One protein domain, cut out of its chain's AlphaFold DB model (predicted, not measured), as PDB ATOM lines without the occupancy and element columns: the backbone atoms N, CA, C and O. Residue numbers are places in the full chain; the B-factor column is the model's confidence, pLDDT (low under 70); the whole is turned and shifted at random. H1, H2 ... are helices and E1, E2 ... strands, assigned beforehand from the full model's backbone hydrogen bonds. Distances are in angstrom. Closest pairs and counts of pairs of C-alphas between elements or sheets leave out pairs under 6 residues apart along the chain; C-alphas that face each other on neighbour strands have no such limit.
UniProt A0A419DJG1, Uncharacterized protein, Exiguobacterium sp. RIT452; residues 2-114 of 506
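Overview. This is residues 2 to 114 of the 506 residues of an uncharacterized protein of Exiguobacterium sp. RIT452 (UniProt A0A419DJG1). The chain winds in stacked turns, a small solenoid whose three sides are the strands E4 and E7, the row E3, E5, E8 and E10, and the row E6, E9 and E11. A hairpin arm, E1 and E2, leads off from E4, and the short helices H1 and H2 lie toward the end of the stack where the winding begins. The printed part has 113 residues, with two named helices and eleven named strands in the order E1 E2 H1 E3 H2 E4 to E11. It is mostly strand: the sheet E1 E2 E4 E7 is mixed, the other two are all parallel. The whole is compact, with a radius of gyration of the C-alphas of 13.7 A and spans of 43 by 33 by 24 A.

Along the chain. Find C-alpha 8 at (144.576, 116.883, 133.107), where E1, residues 8 to 11, begins. E2, residues 18 to 23, is 14.3 A long; H1 is residues 24 to 27, E3 32 to 36 and H2 38 to 42. Then come E4, 49 to 52; E5, 55 to 59, 13.1 A long; and E6, 63 to 65. E7 is 68 to 71, E8 75 to 80, the longest at 16.2 A, and E9 84 to 87. E10 is 99 to 102, and E11, 105 to 107, ends at C-alpha 107 (173.521, 120.759, 127.186).

Arrangement. Start at the hairpin E1 and E2, antiparallel at 133 degrees; C-alphas 9 and 20 face each other at 5.5 A, with no N and O within hydrogen-bond range. E2 is parallel to E4, with N 51 and O 22 at 2.9 A, and E4 to E7, with N 52 and O 70 at 2.8 A. H1 only grazes this strongly twisted sheet, with residues 24 to 26. In the next sheet E3 and E5 have N 33 and O 56 at 2.8 A, E5 and E8 N 57 and O 76 at 2.8 A, and E8 and E10 N 100 and O 77 at 2.9 A. In the third, look at N 65 and O 86 of E6 and E9, 2.8 A, and N 107 and O 85 of E9 and E11, 2.8 A. H2 only grazes these two sheets; its O i to N i+4 pair is within hydrogen-bond range, while H1 is too short for one. E6 runs on into E7 across a break of 2 residues, at 92 degrees.

Size, cuts and confidence. The C-alphas of Gly 16 and Gly 82, the two farthest apart, are 43.8 A from each other. The printed part has no cut. Its one long link, 11 residues from E9 to E10, holds residues 91 to 92, which pair in parallel with residues 69 to 70 of E7. Mean pLDDT of the printed part is 88.4; residues 2 to 19 are under 70.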
ATOM      1  N   GLY A   2     148.679 103.420 119.441       39.00
ATOM      2  CA  GLY A   2     148.492 104.853 119.696       39.00
ATOM      3  C   GLY A   2     148.414 105.123 121.198       39.00
ATOM      4  O   GLY A   2     147.491 104.641 121.853       39.00
ATOM      5  N   LEU A   3     149.384 105.859 121.742       38.03
ATOM      6  CA  LEU A   3     149.388 106.278 123.142       38.03
ATOM      7  C   LEU A   3     148.261 107.309 123.343       38.03
ATOM      8  O   LEU A   3     148.338 108.424 122.828       38.03
ATOM      9  N   ARG A   4     147.186 106.948 124.053       39.12
ATOM     10  CA  ARG A   4     146.169 107.921 124.486       39.12
ATOM     11  C   ARG A   4     146.719 108.684 125.690       39.12
ATOM     12  O   ARG A   4     146.808 108.130 126.779       39.12
ATOM     13  N   VAL A   5     147.094 109.943 125.485       48.81
ATOM     14  CA  VAL A   5     147.561 110.838 126.551       48.81
ATOM     15  C   VAL A   5     146.346 111.468 127.239       48.81
ATOM     16  O   VAL A   5     145.593 112.207 126.609       48.81
ATOM     17  N   ASN A   6     146.145 111.181 128.527       47.69
ATOM     18  CA  ASN A   6     145.141 111.860 129.351       47.69
ATOM     19  C   ASN A   6     145.679 113.234 129.771       47.69
ATOM     20  O   ASN A   6     146.539 113.329 130.642       47.69
ATOM     21  N   LEU A   7     145.180 114.306 129.159       44.41
ATOM     22  CA  LEU A   7     145.502 115.672 129.571       44.41
ATOM     23  C   LEU A   7     144.643 116.048 130.787       44.41
ATOM     24  O   LEU A   7     143.419 116.110 130.684       44.41
ATOM     25  N   LYS A   8     145.267 116.311 131.940       51.44
ATOM     26  CA  LYS A   8     144.576 116.883 133.107       51.44
ATOM     27  C   LYS A   8     144.748 118.405 133.115       51.44
ATOM     28  O   LYS A   8     145.884 118.875 133.080       51.44
ATOM     29  N   PRO A   9     143.664 119.197 133.183       45.34
ATOM     30  CA  PRO A   9     143.782 120.646 133.270       45.34
ATOM     31  C   PRO A   9     144.331 121.057 134.644       45.34
ATOM     32  O   PRO A   9     143.736 120.750 135.678       45.34
ATOM     33  N   LEU A  10     145.443 121.795 134.659       54.41
ATOM     34  CA  LEU A  10     145.862 122.596 135.810       54.41
ATOM     35  C   LEU A  10     145.284 124.003 135.621       54.41
ATOM     36  O   LEU A  10     145.649 124.721 134.690       54.41
ATOM     37  N   PHE A  11     144.325 124.375 136.471       45.09
ATOM     38  CA  PHE A  11     143.650 125.669 136.391       45.09
ATOM     39  C   PHE A  11     144.546 126.770 136.970       45.09
ATOM     40  O   PHE A  11     144.697 126.878 138.188       45.09
ATOM     41  N   ASP A  12     145.093 127.627 136.110       49.66
ATOM     42  CA  ASP A  12     145.628 128.912 136.552       49.66
ATOM     43  C   ASP A  12     144.467 129.908 136.692       49.66
ATOM     44  O   ASP A  12     143.954 130.460 135.713       49.66
ATOM     45  N   LYS A  13     144.015 130.114 137.937       50.84
ATOM     46  CA  LYS A  13     142.891 131.006 138.266       50.84
ATOM     47  C   LYS A  13     143.106 132.454 137.805       50.84
ATOM     48  O   LYS A  13     142.120 133.174 137.696       50.84
ATOM     49  N   LYS A  14     144.343 132.899 137.546       46.97
ATOM     50  CA  LYS A  14     144.621 134.303 137.201       46.97
ATOM     51  C   LYS A  14     144.423 134.653 135.725       46.97
ATOM     52  O   LYS A  14     144.284 135.833 135.427       46.97
ATOM     53  N   LEU A  15     144.401 133.678 134.812       49.34
ATOM     54  CA  LEU A  15     144.391 133.953 133.363       49.34
ATOM     55  C   LEU A  15     143.190 133.378 132.607       49.34
ATOM     56  O   LEU A  15     143.064 133.622 131.410       49.34
ATOM     57  N   GLY A  16     142.320 132.599 133.261       47.00
ATOM     58  CA  GLY A  16     141.148 131.998 132.608       47.00
ATOM     59  C   GLY A  16     141.480 131.053 131.442       47.00
ATOM     60  O   GLY A  16     140.588 130.675 130.691       47.00
ATOM     61  N   ARG A  17     142.754 130.663 131.275       48.25
ATOM     62  CA  ARG A  17     143.232 129.745 130.233       48.25
ATOM     63  C   ARG A  17     143.608 128.406 130.864       48.25
ATOM     64  O   ARG A  17     144.428 128.360 131.778       48.25
ATOM     65  N   GLN A  18     143.025 127.316 130.366       56.53
ATOM     66  CA  GLN A  18     143.498 125.966 130.672       56.53
ATOM     67  C   GLN A  18     144.785 125.721 129.885       56.53
ATOM     68  O   GLN A  18     144.753 125.596 128.663       56.53
ATOM     69  N   ASN A  19     145.918 125.663 130.578       61.81
ATOM     70  CA  ASN A  19     147.140 125.145 129.979       61.81
ATOM     71  C   ASN A  19     147.113 123.618 130.124       61.81
ATOM     72  O   ASN A  19     147.083 123.094 131.239       61.81
ATOM     73  N   TYR A  20     147.076 122.907 128.998       77.19
ATOM     74  CA  TYR A  20     147.130 121.448 128.982       77.19
ATOM     75  C   TYR A  20     148.592 121.005 129.041       77.19
ATOM     76  O   TYR A  20     149.318 121.098 128.052       77.19
ATOM     77  N   TYR A  21     149.017 120.532 130.210       88.19
ATOM     78  CA  TYR A  21     150.309 119.878 130.391       88.19
ATOM     79  C   TYR A  21     150.104 118.372 130.553       88.19
ATOM     80  O   TYR A  21     149.146 117.941 131.198       88.19
ATOM     81  N   THR A  22     151.016 117.564 130.016       93.88
ATOM     82  CA  THR A  22     151.081 116.132 130.349       93.88
ATOM     83  C   THR A  22     151.969 115.953 131.574       93.88
ATOM     84  O   THR A  22     153.129 116.361 131.562       93.88
ATOM     85  N   ASN A  23     151.442 115.368 132.650       95.00
ATOM     86  CA  ASN A  23     152.237 115.089 133.843       95.00
ATOM     87  C   ASN A  23     153.157 113.890 133.571       95.00
ATOM     88  O   ASN A  23     152.695 112.861 133.083       95.00
ATOM     89  N   LEU A  24     154.449 113.995 133.897       95.94
ATOM     90  CA  LEU A  24     155.390 112.889 133.682       95.94
ATOM     91  C   LEU A  24     155.012 111.599 134.430       95.94
ATOM     92  O   LEU A  24     155.325 110.512 133.945       95.94
ATOM     93  N   TYR A  25     154.297 111.675 135.556       95.38
ATOM     94  CA  TYR A  25     153.805 110.471 136.239       95.38
ATOM     95  C   TYR A  25     152.788 109.675 135.413       95.38
ATOM     96  O   TYR A  25     152.730 108.455 135.555       95.38
ATOM     97  N   ASP A  26     152.053 110.318 134.499       94.06
ATOM     98  CA  ASP A  26     151.139 109.620 133.584       94.06
ATOM     99  C   ASP A  26     151.906 108.777 132.539       94.06
ATOM    100  O   ASP A  26     151.321 107.930 131.867       94.06
ATOM    101  N   LEU A  27     153.228 108.976 132.423       94.94
ATOM    102  CA  LEU A  27     154.145 108.205 131.577       94.94
ATOM    103  C   LEU A  27     154.955 107.160 132.364       94.94
ATOM    104  O   LEU A  27     155.969 106.671 131.872       94.94
ATOM    105  N   ASN A  28     154.536 106.823 133.590       94.12
ATOM    106  CA  ASN A  28     155.225 105.885 134.490       94.12
ATOM    107  C   ASN A  28     156.664 106.284 134.880       94.12
ATOM    108  O   ASN A  28     157.415 105.445 135.377       94.12
ATOM    109  N   VAL A  29     157.039 107.554 134.706       96.44
ATOM    110  CA  VAL A  29     158.322 108.100 135.174       96.44
ATOM    111  C   VAL A  29     158.393 108.007 136.704       96.44
ATOM    112  O   VAL A  29     157.406 108.274 137.394       96.44
ATOM    113  N   LYS A  30     159.557 107.644 137.253       97.25
ATOM    114  CA  LYS A  30     159.790 107.550 138.702       97.25
ATOM    115  C   LYS A  30     160.733 108.656 139.164       97.25
ATOM    116  O   LYS A  30     161.785 108.876 138.576       97.25
ATOM    117  N   SER A  31     160.346 109.350 140.232       97.81
ATOM    118  CA  SER A  31     161.074 110.494 140.793       97.81
ATOM    119  C   SER A  31     161.824 110.140 142.089       97.81
ATOM    120  O   SER A  31     161.869 110.943 143.024       97.81
ATOM    121  N   ASP A  32     162.337 108.912 142.178       97.81
ATOM    122  CA  ASP A  32     162.991 108.327 143.360       97.81
ATOM    123  C   ASP A  32     164.513 108.572 143.411       97.81
ATOM    124  O   ASP A  32     165.171 108.200 144.379       97.81
ATOM    125  N   GLY A  33     165.082 109.196 142.378       97.62
ATOM    126  CA  GLY A  33     166.516 109.438 142.228       97.62
ATOM    127  C   GLY A  33     167.356 108.190 141.941       97.62
ATOM    128  O   GLY A  33     168.584 108.301 141.948       97.62
ATOM    129  N   VAL A  34     166.723 107.036 141.693       97.62
ATOM    130  CA  VAL A  34     167.368 105.722 141.520       97.62
ATOM    131  C   VAL A  34     166.977 105.067 140.194       97.62
ATOM    132  O   VAL A  34     167.832 104.509 139.512       97.62
ATOM    133  N   THR A  35     165.706 105.134 139.810       98.31
ATOM    134  CA  THR A  35     165.200 104.561 138.562       98.31
ATOM    135  C   THR A  35     165.641 105.413 137.371       98.31
ATOM    136  O   THR A  35     165.385 106.617 137.346       98.31
ATOM    137  N   ASP A  36     166.268 104.797 136.363       98.25
ATOM    138  CA  ASP A  36     166.639 105.489 135.124       98.25
ATOM    139  C   ASP A  36     165.402 105.868 134.299       98.25
ATOM    140  O   ASP A  36     164.608 105.012 133.909       98.25
ATOM    141  N   ASN A  37     165.267 107.155 133.987       98.50
ATOM    142  CA  ASN A  37     164.173 107.694 133.186       98.50
ATOM    143  C   ASN A  37     164.607 108.111 131.768       98.50
ATOM    144  O   ASN A  37     163.798 108.661 131.018       98.50
ATOM    145  N   SER A  38     165.861 107.860 131.375       98.06
ATOM    146  CA  SER A  38     166.444 108.333 130.106       98.06
ATOM    147  C   SER A  38     165.623 107.957 128.867       98.06
ATOM    148  O   SER A  38     165.460 108.770 127.954       98.06
ATOM    149  N   SER A  39     165.078 106.736 128.824       97.62
ATOM    150  CA  SER A  39     164.261 106.247 127.704       97.62
ATOM    151  C   SER A  39     162.917 106.967 127.597       97.62
ATOM    152  O   SER A  39     162.486 107.293 126.495       97.62
ATOM    153  N   THR A  40     162.272 107.279 128.719       97.31
ATOM    154  CA  THR A  40     161.011 108.028 128.711       97.31
ATOM    155  C   THR A  40     161.243 109.484 128.318       97.31
ATOM    156  O   THR A  40     160.492 110.029 127.512       97.31
ATOM    157  N   PHE A  41     162.312 110.109 128.826       97.62
ATOM    158  CA  PHE A  41     162.666 111.489 128.477       97.62
ATOM    159  C   PHE A  41     163.047 111.655 126.996       97.62
ATOM    160  O   PHE A  41     162.705 112.673 126.394       97.62
ATOM    161  N   SER A  42     163.692 110.655 126.380       96.94
ATOM    162  CA  SER A  42     164.039 110.689 124.949       96.94
ATOM    163  C   SER A  42     162.836 110.528 124.011       96.94
ATOM    164  O   SER A  42     162.916 110.905 122.844       96.94
ATOM    165  N   GLN A  43     161.714 110.005 124.514       96.69
ATOM    166  CA  GLN A  43     160.480 109.782 123.750       96.69
ATOM    167  C   GLN A  43     159.455 110.918 123.894       96.69
ATOM    168  O   GLN A  43     158.382 110.854 123.288       96.69
ATOM    169  N   LEU A  44     159.753 111.959 124.682       96.12
ATOM    170  CA  LEU A  44     158.852 113.098 124.858       96.12
ATOM    171  C   LEU A  44     158.652 113.842 123.527       96.12
ATOM    172  O   LEU A  44     159.614 114.244 122.864       96.12
ATOM    173  N   LEU A  45     157.389 114.049 123.149       92.75
ATOM    174  CA  LEU A  45     157.007 114.645 121.869       92.75
ATOM    175  C   LEU A  45     157.198 116.164 121.881       92.75
ATOM    176  O   LEU A  45     156.575 116.858 122.681       92.75
ATOM    177  N   SER A  46     157.966 116.696 120.925       93.00
ATOM    178  CA  SER A  46     158.302 118.130 120.833       93.00
ATOM    179  C   SER A  46     157.098 119.081 120.792       93.00
ATOM    180  O   SER A  46     157.218 120.243 121.168       93.00
ATOM    181  N   THR A  47     155.929 118.602 120.358       91.38
ATOM    182  CA  THR A  47     154.680 119.374 120.275       91.38
ATOM    183  C   THR A  47     153.908 119.448 121.596       91.38
ATOM    184  O   THR A  47     152.870 120.103 121.657       91.38
ATOM    185  N   VAL A  48     154.365 118.757 122.643       93.38
ATOM    186  CA  VAL A  48     153.700 118.679 123.949       93.38
ATOM    187  C   VAL A  48     154.554 119.382 125.002       93.38
ATOM    188  O   VAL A  48     155.782 119.314 124.992       93.38
ATOM    189  N   THR A  49     153.894 120.073 125.932       95.69
ATOM    190  CA  THR A  49     154.555 120.602 127.130       95.69
ATOM    191  C   THR A  49     154.316 119.658 128.300       95.69
ATOM    192  O   THR A  49     153.168 119.347 128.629       95.69
ATOM    193  N   TYR A  50     155.395 119.219 128.939       97.12
ATOM    194  CA  TYR A  50     155.338 118.281 130.054       97.12
ATOM    195  C   TYR A  50     155.540 118.994 131.386       97.12
ATOM    196  O   TYR A  50     156.416 119.846 131.535       97.12
ATOM    197  N   TYR A  51     154.723 118.625 132.368       97.50
ATOM    198  CA  TYR A  51     154.880 119.048 133.752       97.50
ATOM    199  C   TYR A  51     155.759 118.038 134.488       97.50
ATOM    200  O   TYR A  51     155.420 116.854 134.552       97.50
ATOM    201  N   VAL A  52     156.873 118.516 135.041       98.12
ATOM    202  CA  VAL A  52     157.820 117.743 135.848       98.12
ATOM    203  C   VAL A  52     157.426 117.915 137.321       98.12
ATOM    204  O   VAL A  52     157.650 118.992 137.882       98.12
ATOM    205  N   PRO A  53     156.784 116.915 137.952       97.56
ATOM    206  CA  PRO A  53     156.342 117.012 139.341       97.56
ATOM    207  C   PRO A  53     157.531 116.967 140.323       97.56
ATOM    208  O   PRO A  53     158.635 116.610 139.919       97.56
ATOM    209  N   PRO A  54     157.335 117.322 141.609       98.31
ATOM    210  CA  PRO A  54     158.407 117.297 142.606       98.31
ATOM    211  C   PRO A  54     159.058 115.914 142.753       98.31
ATOM    212  O   PRO A  54     158.365 114.900 142.730       98.31
ATOM    213  N   GLY A  55     160.374 115.880 142.964       98.12
ATOM    214  CA  GLY A  55     161.170 114.660 143.121       98.12
ATOM    215  C   GLY A  55     162.405 114.643 142.216       98.12
ATOM    216  O   GLY A  55     162.626 115.564 141.430       98.12
ATOM    217  N   THR A  56     163.213 113.588 142.330       98.44
ATOM    218  CA  THR A  56     164.493 113.474 141.616       98.44
ATOM    219  C   THR A  56     164.394 112.433 140.508       98.44
ATOM    220  O   THR A  56     164.132 111.264 140.763       98.44
ATOM    221  N   PHE A  57     164.641 112.832 139.270       98.56
ATOM    222  CA  PHE A  57     164.569 111.971 138.095       98.56
ATOM    223  C   PHE A  57     165.984 111.652 137.623       98.56
ATOM    224  O   PHE A  57     166.685 112.536 137.129       98.56
ATOM    225  N   LEU A  58     166.423 110.403 137.797       98.56
ATOM    226  CA  LEU A  58     167.737 109.975 137.323       98.56
ATOM    227  C   LEU A  58     167.726 109.832 135.797       98.56
ATOM    228  O   LEU A  58     166.837 109.189 135.238       98.56
ATOM    229  N   ILE A  59     168.740 110.404 135.152       98.50
ATOM    230  CA  ILE A  59     169.094 110.171 133.754       98.50
ATOM    231  C   ILE A  59     170.478 109.519 133.742       98.50
ATOM    232  O   ILE A  59     171.487 110.206 133.925       98.50
ATOM    233  N   SER A  60     170.531 108.194 133.579       98.25
ATOM    234  CA  SER A  60     171.805 107.460 133.515       98.25
ATOM    235  C   SER A  60     172.328 107.207 132.105       98.25
ATOM    236  O   SER A  60     173.483 106.824 131.955       98.25
ATOM    237  N   ASN A  61     171.521 107.452 131.073       98.31
ATOM    238  CA  ASN A  61     171.904 107.332 129.672       98.31
ATOM    239  C   ASN A  61     171.690 108.666 128.948       98.31
ATOM    240  O   ASN A  61     170.710 109.372 129.184       98.31
ATOM    241  N   SER A  62     172.598 109.018 128.037       98.25
ATOM    242  CA  SER A  62     172.481 110.261 127.272       98.25
ATOM    243  C   SER A  62     171.176 110.304 126.474       98.25
ATOM    244  O   SER A  62     170.805 109.333 125.813       98.25
ATOM    245  N   CYS A  63     170.485 111.440 126.507       97.94
ATOM    246  CA  CYS A  63     169.228 111.624 125.791       97.94
ATOM    247  C   CYS A  63     169.078 113.054 125.273       97.94
ATOM    248  O   CYS A  63     169.713 113.994 125.750       97.94
ATOM    249  N   THR A  64     168.216 113.212 124.271       97.88
ATOM    250  CA  THR A  64     167.792 114.517 123.764       97.88
ATOM    251  C   THR A  64     166.322 114.721 124.094       97.88
ATOM    252  O   THR A  64     165.484 113.919 123.692       97.88
ATOM    253  N   ILE A  65     166.007 115.811 124.787       97.56
ATOM    254  CA  ILE A  65     164.648 116.208 125.142       97.56
ATOM    255  C   ILE A  65     164.236 117.353 124.219       97.56
ATOM    256  O   ILE A  65     164.707 118.487 124.337       97.56
ATOM    257  N   LEU A  66     163.344 117.050 123.277       96.69
ATOM    258  CA  LEU A  66     162.838 118.025 122.304       96.69
ATOM    259  C   LEU A  66     161.645 118.840 122.826       96.69
ATOM    260  O   LEU A  66     161.237 119.804 122.189       96.69
ATOM    261  N   SER A  67     161.063 118.425 123.949       97.25
ATOM    262  CA  SER A  67     159.806 118.962 124.477       97.25
ATOM    263  C   SER A  67     160.016 120.127 125.432       97.25
ATOM    264  O   SER A  67     161.052 120.222 126.089       97.25
ATOM    265  N   ASN A  68     158.994 120.972 125.570       97.44
ATOM    266  CA  ASN A  68     158.974 122.002 126.606       97.44
ATOM    267  C   ASN A  68     158.725 121.363 127.978       97.44
ATOM    268  O   ASN A  68     157.851 120.503 128.112       97.44
ATOM    269  N   LEU A  69     159.447 121.817 129.003       97.88
ATOM    270  CA  LEU A  69     159.334 121.321 130.373       97.88
ATOM    271  C   LEU A  69     158.922 122.444 131.332       97.88
ATOM    272  O   LEU A  69     159.501 123.531 131.320       97.88
ATOM    273  N   VAL A  70     157.952 122.162 132.199       97.75
ATOM    274  CA  VAL A  70     157.538 123.032 133.310       97.75
ATOM    275  C   VAL A  70     157.862 122.325 134.619       97.75
ATOM    276  O   VAL A  70     157.263 121.298 134.927       97.75
ATOM    277  N   PHE A  71     158.802 122.865 135.388       98.00
ATOM    278  CA  PHE A  71     159.282 122.257 136.625       98.00
ATOM    279  C   PHE A  71     158.483 122.738 137.835       98.00
ATOM    280  O   PHE A  71     158.401 123.934 138.120       98.00
ATOM    281  N   ALA A  72     157.933 121.788 138.585       97.12
ATOM    282  CA  ALA A  72     157.388 122.040 139.907       97.12
ATOM    283  C   ALA A  72     158.498 122.362 140.917       97.12
ATOM    284  O   ALA A  72     159.658 121.986 140.736       97.12
ATOM    285  N   LYS A  73     158.138 122.999 142.036       95.31
ATOM    286  CA  LYS A  73     159.088 123.207 143.133       95.31
ATOM    287  C   LYS A  73     159.584 121.874 143.692       95.31
ATOM    288  O   LYS A  73     158.776 121.056 144.120       95.31
ATOM    289  N   GLY A  74     160.904 121.688 143.711       95.50
ATOM    290  CA  GLY A  74     161.557 120.450 144.151       95.50
ATOM    291  C   GLY A  74     161.688 119.369 143.072       95.50
ATOM    292  O   GLY A  74     162.067 118.250 143.400       95.50
ATOM    293  N   ALA A  75     161.359 119.666 141.812       98.12
ATOM    294  CA  ALA A  75     161.630 118.783 140.681       98.12
ATOM    295  C   ALA A  75     163.088 118.928 140.217       98.12
ATOM    296  O   ALA A  75     163.524 120.038 139.917       98.12
ATOM    297  N   VAL A  76     163.828 117.822 140.128       98.00
ATOM    298  CA  VAL A  76     165.263 117.815 139.801       98.00
ATOM    299  C   VAL A  76     165.580 116.706 138.801       98.00
ATOM    300  O   VAL A  76     165.209 115.556 139.018       98.00
ATOM    301  N   LEU A  77     166.315 117.016 137.735       98.38
ATOM    302  CA  LEU A  77     166.967 116.024 136.880       98.38
ATOM    303  C   LEU A  77     168.379 115.760 137.408       98.38
ATOM    304  O   LEU A  77     169.223 116.656 137.435       98.38
ATOM    305  N   LYS A  78     168.645 114.523 137.814       98.12
ATOM    306  CA  LYS A  78     169.968 114.076 138.248       98.12
ATOM    307  C   LYS A  78     170.664 113.402 137.076       98.12
ATOM    308  O   LYS A  78     170.209 112.353 136.623       98.12
ATOM    309  N   VAL A  79     171.752 113.989 136.585       98.00
ATOM    310  CA  VAL A  79     172.464 113.468 135.406       98.00
ATOM    311  C   VAL A  79     173.678 112.670 135.861       98.00
ATOM    312  O   VAL A  79     174.610 113.236 136.438       98.00
ATOM    313  N   ALA A  80     173.647 111.357 135.635       97.88
ATOM    314  CA  ALA A  80     174.697 110.451 136.090       97.88
ATOM    315  C   ALA A  80     176.021 110.666 135.342       97.88
ATOM    316  O   ALA A  80     176.048 111.192 134.227       97.88
ATOM    317  N   THR A  81     177.117 110.200 135.939       97.44
ATOM    318  CA  THR A  81     178.456 110.207 135.341       97.44
ATOM    319  C   THR A  81     178.451 109.683 133.908       97.44
ATOM    320  O   THR A  81     177.986 108.578 133.643       97.44
ATOM    321  N   GLY A  82     178.996 110.478 132.984       96.88
ATOM    322  CA  GLY A  82     179.114 110.123 131.565       96.88
ATOM    323  C   GLY A  82     177.841 110.317 130.730       96.88
ATOM    324  O   GLY A  82     177.925 110.307 129.503       96.88
ATOM    325  N   ALA A  83     176.682 110.553 131.351       98.06
ATOM    326  CA  ALA A  83     175.457 110.875 130.629       98.06
ATOM    327  C   ALA A  83     175.412 112.362 130.237       98.06
ATOM    328  O   ALA A  83     175.872 113.242 130.970       98.06
ATOM    329  N   THR A  84     174.821 112.645 129.077       97.94
ATOM    330  CA  THR A  84     174.544 114.003 128.593       97.94
ATOM    331  C   THR A  84     173.055 114.175 128.320       97.94
ATOM    332  O   THR A  84     172.467 113.420 127.544       97.94
ATOM    333  N   VAL A  85     172.447 115.188 128.932       98.00
ATOM    334  CA  VAL A  85     171.064 115.601 128.661       98.00
ATOM    335  C   VAL A  85     171.084 116.809 127.741       98.00
ATOM    336  O   VAL A  85     171.458 117.896 128.172       98.00
ATOM    337  N   ILE A  86     170.656 116.632 126.491       97.19
ATOM    338  CA  ILE A  86     170.525 117.720 125.516       97.19
ATOM    339  C   ILE A  86     169.081 118.219 125.538       97.19
ATOM    340  O   ILE A  86     168.174 117.512 125.102       97.19
ATOM    341  N   LEU A  87     168.841 119.436 126.018       97.25
ATOM    342  CA  LEU A  87     167.510 120.047 126.039       97.25
ATOM    343  C   LEU A  87     167.383 121.040 124.888       97.25
ATOM    344  O   LEU A  87     168.133 122.010 124.806       97.25
ATOM    345  N   LYS A  88     166.405 120.818 124.007       96.00
ATOM    346  CA  LYS A  88     166.082 121.754 122.916       96.00
ATOM    347  C   LYS A  88     164.827 122.573 123.191       96.00
ATOM    348  O   LYS A  88     164.730 123.710 122.749       96.00
ATOM    349  N   GLY A  89     163.876 122.007 123.933       95.06
ATOM    350  CA  GLY A  89     162.644 122.704 124.291       95.06
ATOM    351  C   GLY A  89     162.845 123.822 125.318       95.06
ATOM    352  O   GLY A  89     163.911 123.978 125.926       95.06
ATOM    353  N   LYS A  90     161.785 124.603 125.527       96.25
ATOM    354  CA  LYS A  90     161.710 125.661 126.536       96.25
ATOM    355  C   LYS A  90     161.661 125.075 127.951       96.25
ATOM    356  O   LYS A  90     161.012 124.059 128.183       96.25
ATOM    357  N   ILE A  91     162.296 125.752 128.905       97.44
ATOM    358  CA  ILE A  91     162.342 125.364 130.314       97.44
ATOM    359  C   ILE A  91     161.636 126.460 131.105       97.44
ATOM    360  O   ILE A  91     161.994 127.632 131.032       97.44
ATOM    361  N   ASN A  92     160.619 126.085 131.875       97.06
ATOM    362  CA  ASN A  92     159.939 126.980 132.800       97.06
ATOM    363  C   ASN A  92     160.116 126.463 134.229       97.06
ATOM    364  O   ASN A  92     159.409 125.549 134.652       97.06
ATOM    365  N   ALA A  93     161.080 127.032 134.950       95.81
ATOM    366  CA  ALA A  93     161.429 126.620 136.309       95.81
ATOM    367  C   ALA A  93     161.571 127.782 137.308       95.81
ATOM    368  O   ALA A  93     161.735 127.536 138.498       95.81
ATOM    369  N   GLY A  94     161.528 129.044 136.868       93.19
ATOM    370  CA  GLY A  94     161.934 130.175 137.715       93.19
ATOM    371  C   GLY A  94     163.408 130.075 138.140       93.19
ATOM    372  O   GLY A  94     164.210 129.484 137.425       93.19
ATOM    373  N   ASN A  95     163.773 130.632 139.300       90.94
ATOM    374  CA  ASN A  95     165.137 130.575 139.850       90.94
ATOM    375  C   ASN A  95     165.253 129.482 140.922       90.94
ATOM    376  O   ASN A  95     165.476 129.791 142.086       90.94
ATOM    377  N   GLN A  96     165.058 128.217 140.554       93.94
ATOM    378  CA  GLN A  96     165.222 127.083 141.469       93.94
ATOM    379  C   GLN A  96     166.121 126.011 140.864       93.94
ATOM    380  O   GLN A  96     166.254 125.921 139.646       93.94
ATOM    381  N   GLU A  97     166.686 125.175 141.724       96.06
ATOM    382  CA  GLU A  97     167.536 124.058 141.326       96.06
ATOM    383  C   GLU A  97     166.716 122.993 140.592       96.06
ATOM    384  O   GLU A  97     165.766 122.452 141.156       96.06
ATOM    385  N   ILE A  98     167.093 122.692 139.346       97.56
ATOM    386  CA  ILE A  98     166.444 121.674 138.504       97.56
ATOM    387  C   ILE A  98     167.430 120.675 137.893       97.56
ATOM    388  O   ILE A  98     166.998 119.670 137.336       97.56
ATOM    389  N   PHE A  99     168.738 120.909 138.007       97.94
ATOM    390  CA  PHE A  99     169.788 119.993 137.572       97.94
ATOM    391  C   PHE A  99     170.698 119.664 138.747       97.94
ATOM    392  O   PHE A  99     171.227 120.573 139.375       97.94
ATOM    393  N   GLU A 100     170.917 118.384 139.027       97.12
ATOM    394  CA  GLU A 100     171.860 117.922 140.049       97.12
ATOM    395  C   GLU A 100     173.074 117.264 139.390       97.12
ATOM    396  O   GLU A 100     172.924 116.333 138.592       97.12
ATOM    397  N   ASP A 101     174.271 117.753 139.731       93.69
ATOM    398  CA  ASP A 101     175.529 117.182 139.253       93.69
ATOM    399  C   ASP A 101     175.807 115.838 139.939       93.69
ATOM    400  O   ASP A 101     176.190 115.786 141.109       93.69
ATOM    401  N   ALA A 102     175.636 114.744 139.197       94.62
ATOM    402  CA  ALA A 102     176.103 113.415 139.583       94.62
ATOM    403  C   ALA A 102     177.220 112.919 138.650       94.62
ATOM    404  O   ALA A 102     177.354 111.716 138.449       94.62
ATOM    405  N   GLY A 103     177.997 113.845 138.069       94.19
ATOM    406  CA  GLY A 103     179.091 113.576 137.132       94.19
ATOM    407  C   GLY A 103     178.712 113.719 135.654       94.19
ATOM    408  O   GLY A 103     179.566 113.519 134.789       94.19
ATOM    409  N   GLY A 104     177.452 114.030 135.350       96.38
ATOM    410  CA  GLY A 104     176.947 114.192 133.987       96.38
ATOM    411  C   GLY A 104     177.100 115.600 133.407       96.38
ATOM    412  O   GLY A 104     177.713 116.489 134.009       96.38
ATOM    413  N   THR A 105     176.505 115.798 132.227       96.94
ATOM    414  CA  THR A 105     176.497 117.063 131.471       96.94
ATOM    415  C   THR A 105     175.071 117.467 131.083       96.94
ATOM    416  O   THR A 105     174.276 116.631 130.656       96.94
ATOM    417  N   VAL A 106     174.748 118.758 131.199       96.88
ATOM    418  CA  VAL A 106     173.483 119.342 130.724       96.88
ATOM    419  C   VAL A 106     173.786 120.319 129.598       96.88
ATOM    420  O   VAL A 106     174.432 121.344 129.809       96.88
ATOM    421  N   ASP A 107     173.306 119.997 128.406       95.19
ATOM    422  CA  ASP A 107     173.521 120.759 127.186       95.19
ATOM    423  C   ASP A 107     172.253 121.538 126.803       95.19
ATOM    424  O   ASP A 107     171.220 120.962 126.453       95.19
ATOM    425  N   LEU A 108     172.346 122.870 126.876       94.00
ATOM    426  CA  LEU A 108     171.310 123.824 126.469       94.00
ATOM    427  C   LEU A 108     171.717 124.570 125.182       94.00
ATOM    428  O   LEU A 108     171.148 125.609 124.833       94.00
ATOM    429  N   MET A 109     172.713 124.076 124.443       89.06
ATOM    430  CA  MET A 109     173.254 124.743 123.257       89.06
ATOM    431  C   MET A 109     172.225 124.860 122.132       89.06
ATOM    432  O   MET A 109     172.284 125.804 121.345       89.06
ATOM    433  N   GLN A 110     171.236 123.973 122.099       90.75
ATOM    434  CA  GLN A 110     170.126 124.012 121.145       90.75
ATOM    435  C   GLN A 110     168.805 124.463 121.785       90.75
ATOM    436  O   GLN A 110     167.768 124.408 121.130       90.75
ATOM    437  N   SER A 111     168.839 124.896 123.048       91.75
ATOM    438  CA  SER A 111     167.687 125.461 123.742       91.75
ATOM    439  C   SER A 111     167.538 126.951 123.436       91.75
ATOM    440  O   SER A 111     168.530 127.666 123.278       91.75
ATOM    441  N   GLU A 112     166.295 127.429 123.426       90.62
ATOM    442  CA  GLU A 112     165.977 128.864 123.432       90.62
ATOM    443  C   GLU A 112     166.255 129.523 124.792       90.62
ATOM    444  O   GLU A 112     166.307 130.749 124.885       90.62
ATOM    445  N   ASN A 113     166.404 128.733 125.861       93.62
ATOM    446  CA  ASN A 113     166.696 129.279 127.179       93.62
ATOM    447  C   ASN A 113     168.171 129.662 127.301       93.62
ATOM    448  O   ASN A 113     169.067 129.017 126.754       93.62
ATOM    449  N   GLU A 114     168.417 130.682 128.108       93.44
ATOM    450  CA  GLU A 114     169.741 130.975 128.637       93.44
ATOM    451  C   GLU A 114     170.188 129.911 129.652       93.44
ATOM    452  O   GLU A 114     169.377 129.195 130.249       93.44
TER     453      GLU A 114